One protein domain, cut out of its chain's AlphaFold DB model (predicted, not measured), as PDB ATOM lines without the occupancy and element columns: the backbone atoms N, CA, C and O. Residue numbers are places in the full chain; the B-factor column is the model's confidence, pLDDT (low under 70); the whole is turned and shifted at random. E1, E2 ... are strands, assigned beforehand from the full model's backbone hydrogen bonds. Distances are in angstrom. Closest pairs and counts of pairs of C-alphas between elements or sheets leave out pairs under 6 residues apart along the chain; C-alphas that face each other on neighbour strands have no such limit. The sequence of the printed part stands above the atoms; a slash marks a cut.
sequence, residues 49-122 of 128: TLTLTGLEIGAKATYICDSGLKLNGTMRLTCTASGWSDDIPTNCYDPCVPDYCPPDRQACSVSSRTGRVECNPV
ATOM      1  N   THR A  49     215.244 180.481 237.497       90.44
ATOM      2  CA  THR A  49     214.045 180.006 236.827       90.44
ATOM      3  C   THR A  49     212.854 180.223 237.756       90.44
ATOM      4  O   THR A  49     212.802 179.675 238.859       90.44
ATOM      5  N   LEU A  50     211.884 181.021 237.308       89.69
ATOM      6  CA  LEU A  50     210.617 181.247 238.004       89.69
ATOM      7  C   LEU A  50     209.514 180.404 237.363       89.69
ATOM      8  O   LEU A  50     209.270 180.492 236.164       89.69
ATOM      9  N   THR A  51     208.809 179.627 238.181       90.69
ATOM     10  CA  THR A  51     207.606 178.888 237.783       90.69
ATOM     11  C   THR A  51     206.407 179.395 238.573       90.69
ATOM     12  O   THR A  51     206.352 179.232 239.792       90.69
ATOM     13  N   LEU A  52     205.434 179.985 237.880       89.81
ATOM     14  CA  LEU A  52     204.170 180.442 238.459       89.81
ATOM     15  C   LEU A  52     203.039 179.506 238.043       89.81
ATOM     16  O   LEU A  52     202.870 179.219 236.860       89.81
ATOM     17  N   THR A  53     202.227 179.061 239.002       90.12
ATOM     18  CA  THR A  53     200.998 178.311 238.689       90.12
ATOM     19  C   THR A  53     199.812 179.228 238.378       90.12
ATOM     20  O   THR A  53     198.792 178.760 237.884       90.12
ATOM     21  N   GLY A  54     199.916 180.516 238.713       85.81
ATOM     22  CA  GLY A  54     198.866 181.521 238.561       85.81
ATOM     23  C   GLY A  54     199.063 182.684 239.536       85.81
ATOM     24  O   GLY A  54     200.094 182.768 240.201       85.81
ATOM     25  N   LEU A  55     198.053 183.550 239.634       81.25
ATOM     26  CA  LEU A  55     198.051 184.731 240.513       81.25
ATOM     27  C   LEU A  55     196.879 184.743 241.504       81.25
ATOM     28  O   LEU A  55     196.765 185.655 242.312       81.25
ATOM     29  N   GLU A  56     195.977 183.764 241.430       81.19
ATOM     30  CA  GLU A  56     194.826 183.657 242.333       81.19
ATOM     31  C   GLU A  56     195.254 183.143 243.720       81.19
ATOM     32  O   GLU A  56     196.293 182.495 243.858       81.19
ATOM     33  N   ILE A  57     194.448 183.398 244.757       79.56
ATOM     34  CA  ILE A  57     194.702 182.875 246.110       79.56
ATOM     35  C   ILE A  57     194.875 181.347 246.050       79.56
ATOM     36  O   ILE A  57     194.036 180.631 245.507       79.56
ATOM     37  N   GLY A  58     195.972 180.854 246.621       83.44
ATOM     38  CA  GLY A  58     196.403 179.457 246.569       83.44
ATOM     39  C   GLY A  58     197.397 179.140 245.446       83.44
ATOM     40  O   GLY A  58     197.974 178.050 245.448       83.44
ATOM     41  N   ALA A  59     197.642 180.071 244.516       87.62
ATOM     42  CA  ALA A  59     198.686 179.925 243.509       87.62
ATOM     43  C   ALA A  59     200.083 179.888 244.140       87.62
ATOM     44  O   ALA A  59     200.295 180.369 245.253       87.62
ATOM     45  N   LYS A  60     201.048 179.306 243.425       92.75
ATOM     46  CA  LYS A  60     202.412 179.096 243.905       92.75
ATOM     47  C   LYS A  60     203.422 179.704 242.942       92.75
ATOM     48  O   LYS A  60     203.356 179.443 241.739       92.75
ATOM     49  N   ALA A  61     204.374 180.449 243.491       91.50
ATOM     50  CA  ALA A  61     205.576 180.890 242.799       91.50
ATOM     51  C   ALA A  61     206.752 180.051 243.294       91.50
ATOM     52  O   ALA A  61     207.030 180.017 244.490       91.50
ATOM     53  N   THR A  62     207.420 179.340 242.391       91.56
ATOM     54  CA  THR A  62     208.598 178.529 242.713       91.56
ATOM     55  C   THR A  62     209.819 179.103 242.016       91.56
ATOM     56  O   THR A  62     209.847 179.182 240.788       91.56
ATOM     57  N   TYR A  63     210.821 179.469 242.805       91.44
ATOM     58  CA  TYR A  63     212.107 179.976 242.350       91.44
ATOM     59  C   TYR A  63     213.149 178.868 242.431       91.44
ATOM     60  O   TYR A  63     213.309 178.218 243.466       91.44
ATOM     61  N   ILE A  64     213.857 178.659 241.328       89.50
ATOM     62  CA  ILE A  64     214.900 177.649 241.202       89.50
ATOM     63  C   ILE A  64     216.143 178.344 240.668       89.50
ATOM     64  O   ILE A  64     216.108 178.904 239.578       89.50
ATOM     65  N   CYS A  65     217.225 178.322 241.437       89.25
ATOM     66  CA  CYS A  65     218.515 178.804 240.962       89.25
ATOM     67  C   CYS A  65     219.202 177.756 240.086       89.25
ATOM     68  O   CYS A  65     218.983 176.554 240.267       89.25
ATOM     69  N   ASP A  66     220.068 178.217 239.188       89.69
ATOM     70  CA  ASP A  66     220.925 177.337 238.395       89.69
ATOM     71  C   ASP A  66     221.820 176.456 239.282       89.69
ATOM     72  O   ASP A  66     222.044 176.713 240.471       89.69
ATOM     73  N   SER A  67     222.330 175.369 238.702       84.06
ATOM     74  CA  SER A  67     223.098 174.353 239.421       84.06
ATOM     75  C   SER A  67     224.282 174.948 240.187       84.06
ATOM     76  O   SER A  67     225.154 175.575 239.592       84.06
ATOM     77  N   GLY A  68     224.333 174.687 241.495       78.94
ATOM     78  CA  GLY A  68     225.402 175.151 242.385       78.94
ATOM     79  C   GLY A  68     225.076 176.441 243.137       78.94
ATOM     80  O   GLY A  68     225.686 176.696 244.171       78.94
ATOM     81  N   LEU A  69     224.070 177.201 242.701       84.56
ATOM     82  CA  LEU A  69     223.649 178.433 243.362       84.56
ATOM     83  C   LEU A  69     222.585 178.169 244.437       84.56
ATOM     84  O   LEU A  69     221.784 177.234 244.353       84.56
ATOM     85  N   LYS A  70     222.553 179.029 245.455       82.94
ATOM     86  CA  LYS A  70     221.507 179.079 246.479       82.94
ATOM     87  C   LYS A  70     220.662 180.333 246.321       82.94
ATOM     88  O   LYS A  70     221.160 181.395 245.963       82.94
ATOM     89  N   LEU A  71     219.375 180.197 246.615       87.19
ATOM     90  CA  LEU A  71     218.435 181.308 246.614       87.19
ATOM     91  C   LEU A  71     218.523 182.061 247.941       87.19
ATOM     92  O   LEU A  71     218.525 181.441 249.007       87.19
ATOM     93  N   ASN A  72     218.559 183.388 247.878       86.44
ATOM     94  CA  ASN A  72     218.442 184.234 249.054       86.44
ATOM     95  C   ASN A  72     216.968 184.542 249.344       86.44
ATOM     96  O   ASN A  72     216.367 185.404 248.703       86.44
ATOM     97  N   GLY A  73     216.386 183.798 250.283       85.25
ATOM     98  CA  GLY A  73     214.984 183.923 250.678       85.25
ATOM     99  C   GLY A  73     214.184 182.649 250.429       85.25
ATOM    100  O   GLY A  73     214.724 181.537 250.397       85.25
ATOM    101  N   THR A  74     212.873 182.803 250.270       88.50
ATOM    102  CA  THR A  74     211.939 181.678 250.196       88.50
ATOM    103  C   THR A  74     211.807 181.160 248.764       88.50
ATOM    104  O   THR A  74     211.401 181.871 247.850       88.50
ATOM    105  N   MET A  75     212.104 179.872 248.555       89.31
ATOM    106  CA  MET A  75     212.008 179.240 247.227       89.31
ATOM    107  C   MET A  75     210.577 179.052 246.717       89.31
ATOM    108  O   MET A  75     210.375 178.843 245.525       89.31
ATOM    109  N   ARG A  76     209.589 179.038 247.614       92.19
ATOM    110  CA  ARG A  76     208.193 178.713 247.313       92.19
ATOM    111  C   ARG A  76     207.280 179.700 248.017       92.19
ATOM    112  O   ARG A  76     207.063 179.568 249.214       92.19
ATOM    113  N   LEU A  77     206.718 180.629 247.259       92.00
ATOM    114  CA  LEU A  77     205.727 181.576 247.751       92.00
ATOM    115  C   LEU A  77     204.331 181.055 247.444       92.00
ATOM    116  O   LEU A  77     204.097 180.468 246.384       92.00
ATOM    117  N   THR A  78     203.394 181.291 248.355       91.12
ATOM    118  CA  THR A  78     201.976 180.992 248.137       91.12
ATOM    119  C   THR A  78     201.186 182.285 248.102       91.12
ATOM    120  O   THR A  78     201.337 183.125 248.982       91.12
ATOM    121  N   CYS A  79     200.333 182.455 247.098       84.88
ATOM    122  CA  CYS A  79     199.451 183.602 247.032       84.88
ATOM    123  C   CYS A  79     198.373 183.480 248.115       84.88
ATOM    124  O   CYS A  79     197.582 182.537 248.126       84.88
ATOM    125  N   THR A  80     198.358 184.421 249.047       81.12
ATOM    126  CA  THR A  80     197.378 184.527 250.130       81.12
ATOM    127  C   THR A  80     196.447 185.706 249.877       81.12
ATOM    128  O   THR A  80     196.659 186.486 248.955       81.12
ATOM    129  N   ALA A  81     195.418 185.865 250.706       73.88
ATOM    130  CA  ALA A  81     194.507 187.006 250.620       73.88
ATOM    131  C   ALA A  81     195.209 188.363 250.838       73.88
ATOM    132  O   ALA A  81     194.670 189.383 250.443       73.88
ATOM    133  N   SER A  82     196.398 188.382 251.446       74.94
ATOM    134  CA  SER A  82     197.195 189.590 251.697       74.94
ATOM    135  C   SER A  82     198.340 189.803 250.701       74.94
ATOM    136  O   SER A  82     199.056 190.792 250.817       74.94
ATOM    137  N   GLY A  83     198.535 188.901 249.735       81.19
ATOM    138  CA  GLY A  83     199.674 188.920 248.813       81.19
ATOM    139  C   GLY A  83     200.500 187.639 248.898       81.19
ATOM    140  O   GLY A  83     200.021 186.610 249.381       81.19
ATOM    141  N   TRP A  84     201.736 187.674 248.406       86.81
ATOM    142  CA  TRP A  84     202.646 186.533 248.514       86.81
ATOM    143  C   TRP A  84     202.956 186.216 249.985       86.81
ATOM    144  O   TRP A  84     203.041 187.119 250.810       86.81
ATOM    145  N   SER A  85     203.050 184.925 250.320       88.88
ATOM    146  CA  SER A  85     203.227 184.449 251.702       88.88
ATOM    147  C   SER A  85     204.512 184.941 252.359       88.88
ATOM    148  O   SER A  85     204.549 185.081 253.577       88.88
ATOM    149  N   ASP A  86     205.536 185.183 251.549       89.38
ATOM    150  CA  ASP A  86     206.848 185.650 251.963       89.38
ATOM    151  C   ASP A  86     207.368 186.648 250.927       89.38
ATOM    152  O   ASP A  86     206.821 186.777 249.823       89.38
ATOM    153  N   ASP A  87     208.454 187.325 251.285       87.25
ATOM    154  CA  ASP A  87     209.131 188.270 250.415       87.25
ATOM    155  C   ASP A  87     209.682 187.602 249.152       87.25
ATOM    156  O   ASP A  87     210.184 186.471 249.157       87.25
ATOM    157  N   ILE A  88     209.608 188.349 248.051       86.44
ATOM    158  CA  ILE A  88     210.175 187.935 246.773       86.44
ATOM    159  C   ILE A  88     211.705 187.859 246.926       86.44
ATOM    160  O   ILE A  88     212.326 188.852 247.318       86.44
ATOM    161  N   PRO A  89     212.333 186.710 246.620       88.31
ATOM    162  CA  PRO A  89     213.783 186.572 246.698       88.31
ATOM    163  C   PRO A  89     214.462 187.548 245.733       88.31
ATOM    164  O   PRO A  89     213.948 187.820 244.650       88.31
ATOM    165  N   THR A  90     215.629 188.062 246.117       85.56
ATOM    166  CA  THR A  90     216.322 189.122 245.366       85.56
ATOM    167  C   THR A  90     217.455 188.604 244.493       85.56
ATOM    168  O   THR A  90     217.750 189.207 243.461       85.56
ATOM    169  N   ASN A  91     218.108 187.507 244.889       85.12
ATOM    170  CA  ASN A  91     219.216 186.944 244.131       85.12
ATOM    171  C   ASN A  91     219.443 185.443 244.363       85.12
ATOM    172  O   ASN A  91     219.150 184.881 245.422       85.12
ATOM    173  N   CYS A  92     220.048 184.816 243.355       87.25
ATOM    174  CA  CYS A  92     220.789 183.572 243.500       87.25
ATOM    175  C   CYS A  92     222.262 183.915 243.756       87.25
ATOM    176  O   CYS A  92     222.823 184.764 243.065       87.25
ATOM    177  N   TYR A  93     222.886 183.271 244.736       80.50
ATOM    178  CA  TYR A  93     224.297 183.460 245.066       80.50
ATOM    179  C   TYR A  93     225.030 182.124 245.096       80.50
ATOM    180  O   TYR A  93     224.443 181.080 245.385       80.50
ATOM    181  N   ASP A  94     226.321 182.157 244.784       80.06
ATOM    182  CA  ASP A  94     227.174 180.980 244.874       80.06
ATOM    183  C   ASP A  94     227.647 180.818 246.334       80.06
ATOM    184  O   ASP A  94     228.340 181.696 246.850       80.06
ATOM    185  N   PRO A  95     227.280 179.733 247.041       69.50
ATOM    186  CA  PRO A  95     227.740 179.487 248.407       69.50
ATOM    187  C   PRO A  95     229.216 179.053 248.484       69.50
ATOM    188  O   PRO A  95     229.751 178.896 249.578       69.50
ATOM    189  N   CYS A  96     229.863 178.791 247.350       64.88
ATOM    190  CA  CYS A  96     231.242 178.331 247.251       64.88
ATOM    191  C   CYS A  96     232.227 179.479 247.017       64.88
ATOM    192  O   CYS A  96     233.430 179.262 247.164       64.88
ATOM    193  N   VAL A  97     231.756 180.688 246.678       64.88
ATOM    194  CA  VAL A  97     232.653 181.842 246.547       64.88
ATOM    195  C   VAL A  97     232.861 182.529 247.906       64.88
ATOM    196  O   VAL A  97     231.896 182.739 248.646       64.88
ATOM    197  N   PRO A  98     234.105 182.917 248.245       56.16
ATOM    198  CA  PRO A  98     234.424 183.561 249.521       56.16
ATOM    199  C   PRO A  98     233.693 184.888 249.752       56.16
ATOM    200  O   PRO A  98     233.547 185.303 250.892       56.16
ATOM    201  N   ASP A  99     233.241 185.544 248.681       56.25
ATOM    202  CA  ASP A  99     232.664 186.893 248.713       56.25
ATOM    203  C   ASP A  99     231.264 186.939 249.359       56.25
ATOM    204  O   ASP A  99     230.896 187.927 249.988       56.25
ATOM    205  N   TYR A 100     230.493 185.844 249.265       60.50
ATOM    206  CA  TYR A 100     229.170 185.725 249.901       60.50
ATOM    207  C   TYR A 100     229.210 185.039 251.268       60.50
ATOM    208  O   TYR A 100     228.208 185.044 251.985       60.50
ATOM    209  N   CYS A 101     230.346 184.448 251.643       54.56
ATOM    210  CA  CYS A 101     230.553 183.985 253.004       54.56
ATOM    211  C   CYS A 101     231.004 185.194 253.831       54.56
ATOM    212  O   CYS A 101     232.115 185.681 253.618       54.56
ATOM    213  N   PRO A 102     230.177 185.719 254.756       58.78
ATOM    214  CA  PRO A 102     230.596 186.853 255.555       58.78
ATOM    215  C   PRO A 102     231.894 186.494 256.298       58.78
ATOM    216  O   PRO A 102     232.019 185.385 256.827       58.78
ATOM    217  N   PRO A 103     232.865 187.418 256.366       58.03
ATOM    218  CA  PRO A 103     234.188 187.163 256.936       58.03
ATOM    219  C   PRO A 103     234.177 186.888 258.452       58.03
ATOM    220  O   PRO A 103     235.228 186.642 259.044       58.03
ATOM    221  N   ASP A 104     233.004 186.880 259.096       55.22
ATOM    222  CA  ASP A 104     232.828 186.692 260.538       55.22
ATOM    223  C   ASP A 104     232.892 185.210 260.966       55.22
ATOM    224  O   ASP A 104     232.032 184.681 261.665       55.22
ATOM    225  N   ARG A 105     233.970 184.522 260.566       55.62
ATOM    226  CA  ARG A 105     234.310 183.151 260.995       55.62
ATOM    227  C   ARG A 105     233.349 182.069 260.494       55.62
ATOM    228  O   ARG A 105     233.025 181.155 261.247       55.62
ATOM    229  N   GLN A 106     232.921 182.109 259.235       66.00
ATOM    230  CA  GLN A 106     232.256 180.970 258.589       66.00
ATOM    231  C   GLN A 106     233.170 180.344 257.533       66.00
ATOM    232  O   GLN A 106     233.834 181.049 256.780       66.00
ATOM    233  N   ALA A 107     233.245 179.013 257.523       66.75
ATOM    234  CA  ALA A 107     233.982 178.249 256.525       66.75
ATOM    235  C   ALA A 107     233.001 177.518 255.607       66.75
ATOM    236  O   ALA A 107     232.029 176.913 256.074       66.75
ATOM    237  N   CYS A 108     233.285 177.527 254.304       66.62
ATOM    238  CA  CYS A 108     232.602 176.661 253.353       66.62
ATOM    239  C   CYS A 108     233.041 175.220 253.619       66.62
ATOM    240  O   CYS A 108     234.200 174.861 253.409       66.62
ATOM    241  N   SER A 109     232.123 174.389 254.108       71.06
ATOM    242  CA  SER A 109     232.381 172.972 254.364       71.06
ATOM    243  C   SER A 109     231.371 172.112 253.617       71.06
ATOM    244  O   SER A 109     230.198 172.467 253.501       71.06
ATOM    245  N   VAL A 110     231.820 170.974 253.087       68.44
ATOM    246  CA  VAL A 110     230.910 169.977 252.519       68.44
ATOM    247  C   VAL A 110     230.307 169.197 253.680       68.44
ATOM    248  O   VAL A 110     231.011 168.505 254.414       68.44
ATOM    249  N   SER A 111     228.997 169.313 253.854       69.38
ATOM    250  CA  SER A 111     228.243 168.563 254.849       69.38
ATOM    251  C   SER A 111     228.347 167.074 254.554       69.38
ATOM    252  O   SER A 111     227.834 166.594 253.544       69.38
ATOM    253  N   SER A 112     228.969 166.309 255.448       73.56
ATOM    254  CA  SER A 112     229.109 164.853 255.303       73.56
ATOM    255  C   SER A 112     227.768 164.104 255.316       73.56
ATOM    256  O   SER A 112     227.705 162.956 254.889       73.56
ATOM    257  N   ARG A 113     226.688 164.748 255.788       74.56
ATOM    258  CA  ARG A 113     225.329 164.179 255.845       74.56
ATOM    259  C   ARG A 113     224.546 164.359 254.551       74.56
ATOM    260  O   ARG A 113     223.823 163.458 254.145       74.56
ATOM    261  N   THR A 114     224.641 165.537 253.942       71.75
ATOM    262  CA  THR A 114     223.834 165.901 252.766       71.75
ATOM    263  C   THR A 114     224.657 165.945 251.481       71.75
ATOM    264  O   THR A 114     224.081 166.045 250.401       71.75
ATOM    265  N   GLY A 115     225.990 165.898 251.583       69.75
ATOM    266  CA  GLY A 115     226.916 166.133 250.477       69.75
ATOM    267  C   GLY A 115     226.875 167.569 249.948       69.75
ATOM    268  O   GLY A 115     227.434 167.842 248.889       69.75
ATOM    269  N   ARG A 116     226.184 168.488 250.636       66.12
ATOM    270  CA  ARG A 116     225.987 169.871 250.182       66.12
ATOM    271  C   ARG A 116     227.007 170.800 250.819       66.12
ATOM    272  O   ARG A 116     227.371 170.625 251.978       66.12
ATOM    273  N   VAL A 117     227.424 171.814 250.068       67.44
ATOM    274  CA  VAL A 117     228.265 172.898 250.582       67.44
ATOM    275  C   VAL A 117     227.415 173.800 251.482       67.44
ATOM    276  O   VAL A 117     226.370 174.325 251.074       67.44
ATOM    277  N   GLU A 118     227.834 173.938 252.734       68.44
ATOM    278  CA  GLU A 118     227.163 174.699 253.786       68.44
ATOM    279  C   GLU A 118     228.185 175.630 254.461       68.44
ATOM    280  O   GLU A 118     229.314 175.222 254.759       68.44
ATOM    281  N   CYS A 119     227.793 176.890 254.683       71.06
ATOM    282  CA  CYS A 119     228.580 177.842 255.462       71.06
ATOM    283  C   CYS A 119     228.358 177.524 256.937       71.06
ATOM    284  O   CYS A 119     227.265 177.740 257.458       71.06
ATOM    285  N   ASN A 120     229.377 176.979 257.595       69.56
ATOM    286  CA  ASN A 120     229.301 176.621 259.004       69.56
ATOM    287  C   ASN A 120     230.190 177.561 259.828       69.56
ATOM    288  O   ASN A 120     231.289 177.897 259.378       69.56
ATOM    289  N   PRO A 121     229.749 177.984 261.026       65.94
ATOM    290  CA  PRO A 121     230.593 178.755 261.926       65.94
ATOM    291  C   PRO A 121     231.840 177.939 262.283       65.94
ATOM    292  O   PRO A 121     231.749 176.775 262.678       65.94
ATOM    293  N   VAL A 122     233.009 178.555 262.129       66.19
ATOM    294  CA  VAL A 122     234.288 177.987 262.538       66.19
ATOM    295  C   VAL A 122     234.244 177.859 264.059       66.19
ATOM    296  O   VAL A 122     234.014 178.866 264.739       66.19
TER     297      VAL A 122
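Overview. This is residues 49 to 122 of the 128 residues of an uncharacterized protein of Mytilus galloprovincialis (UniProt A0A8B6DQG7). With little regular structure, the printed part is two separate pieces, a three-stranded sheet E1, E2, E3 at one end and a two-stranded hairpin, E4 and E5, at the other, joined by a long unnamed stretch. The sheet is a meander, each strand the antiparallel neighbour of the one before. The 74 printed residues, all strand in class with 25 in five named strands, E1 to E5, and no named helix, are loose, radius of gyration of the C-alphas 15.3 A, spans 44 by 22 by 20 A.

Arrangement. Inner strand E2, residues 60 to 65, forms antiparallel hairpins with E1, residues 49 to 52 (N 51 and O 62, 2.8 A), and E3, residues 76 to 80 (N 61 and O 77, 2.9 A). E4, residues 106 to 110, and E5, residues 117 to 121, form another (N 109 and O 118, 3.0 A). These N and O pairs are within hydrogen-bond range. E3 and E4 are apart.

Along the chain. E1 begins at C-alpha 49 (214.045, 180.006, 236.827) and is 10.0 A long; E2 is 16.4 A, E3 12.6 A and E4 12.6 A. E5, 13.0 A, ends at C-alpha 121 (230.593, 178.755, 261.926).

Size, cuts and confidence. The C-alphas farthest apart, of Glu 56 and Val 122, are 44.7 A apart. The printed part has no cut; the E3 to E4 link is long, 25 residues. pLDDT is under 70 in 23 residues, among them 95 to 108.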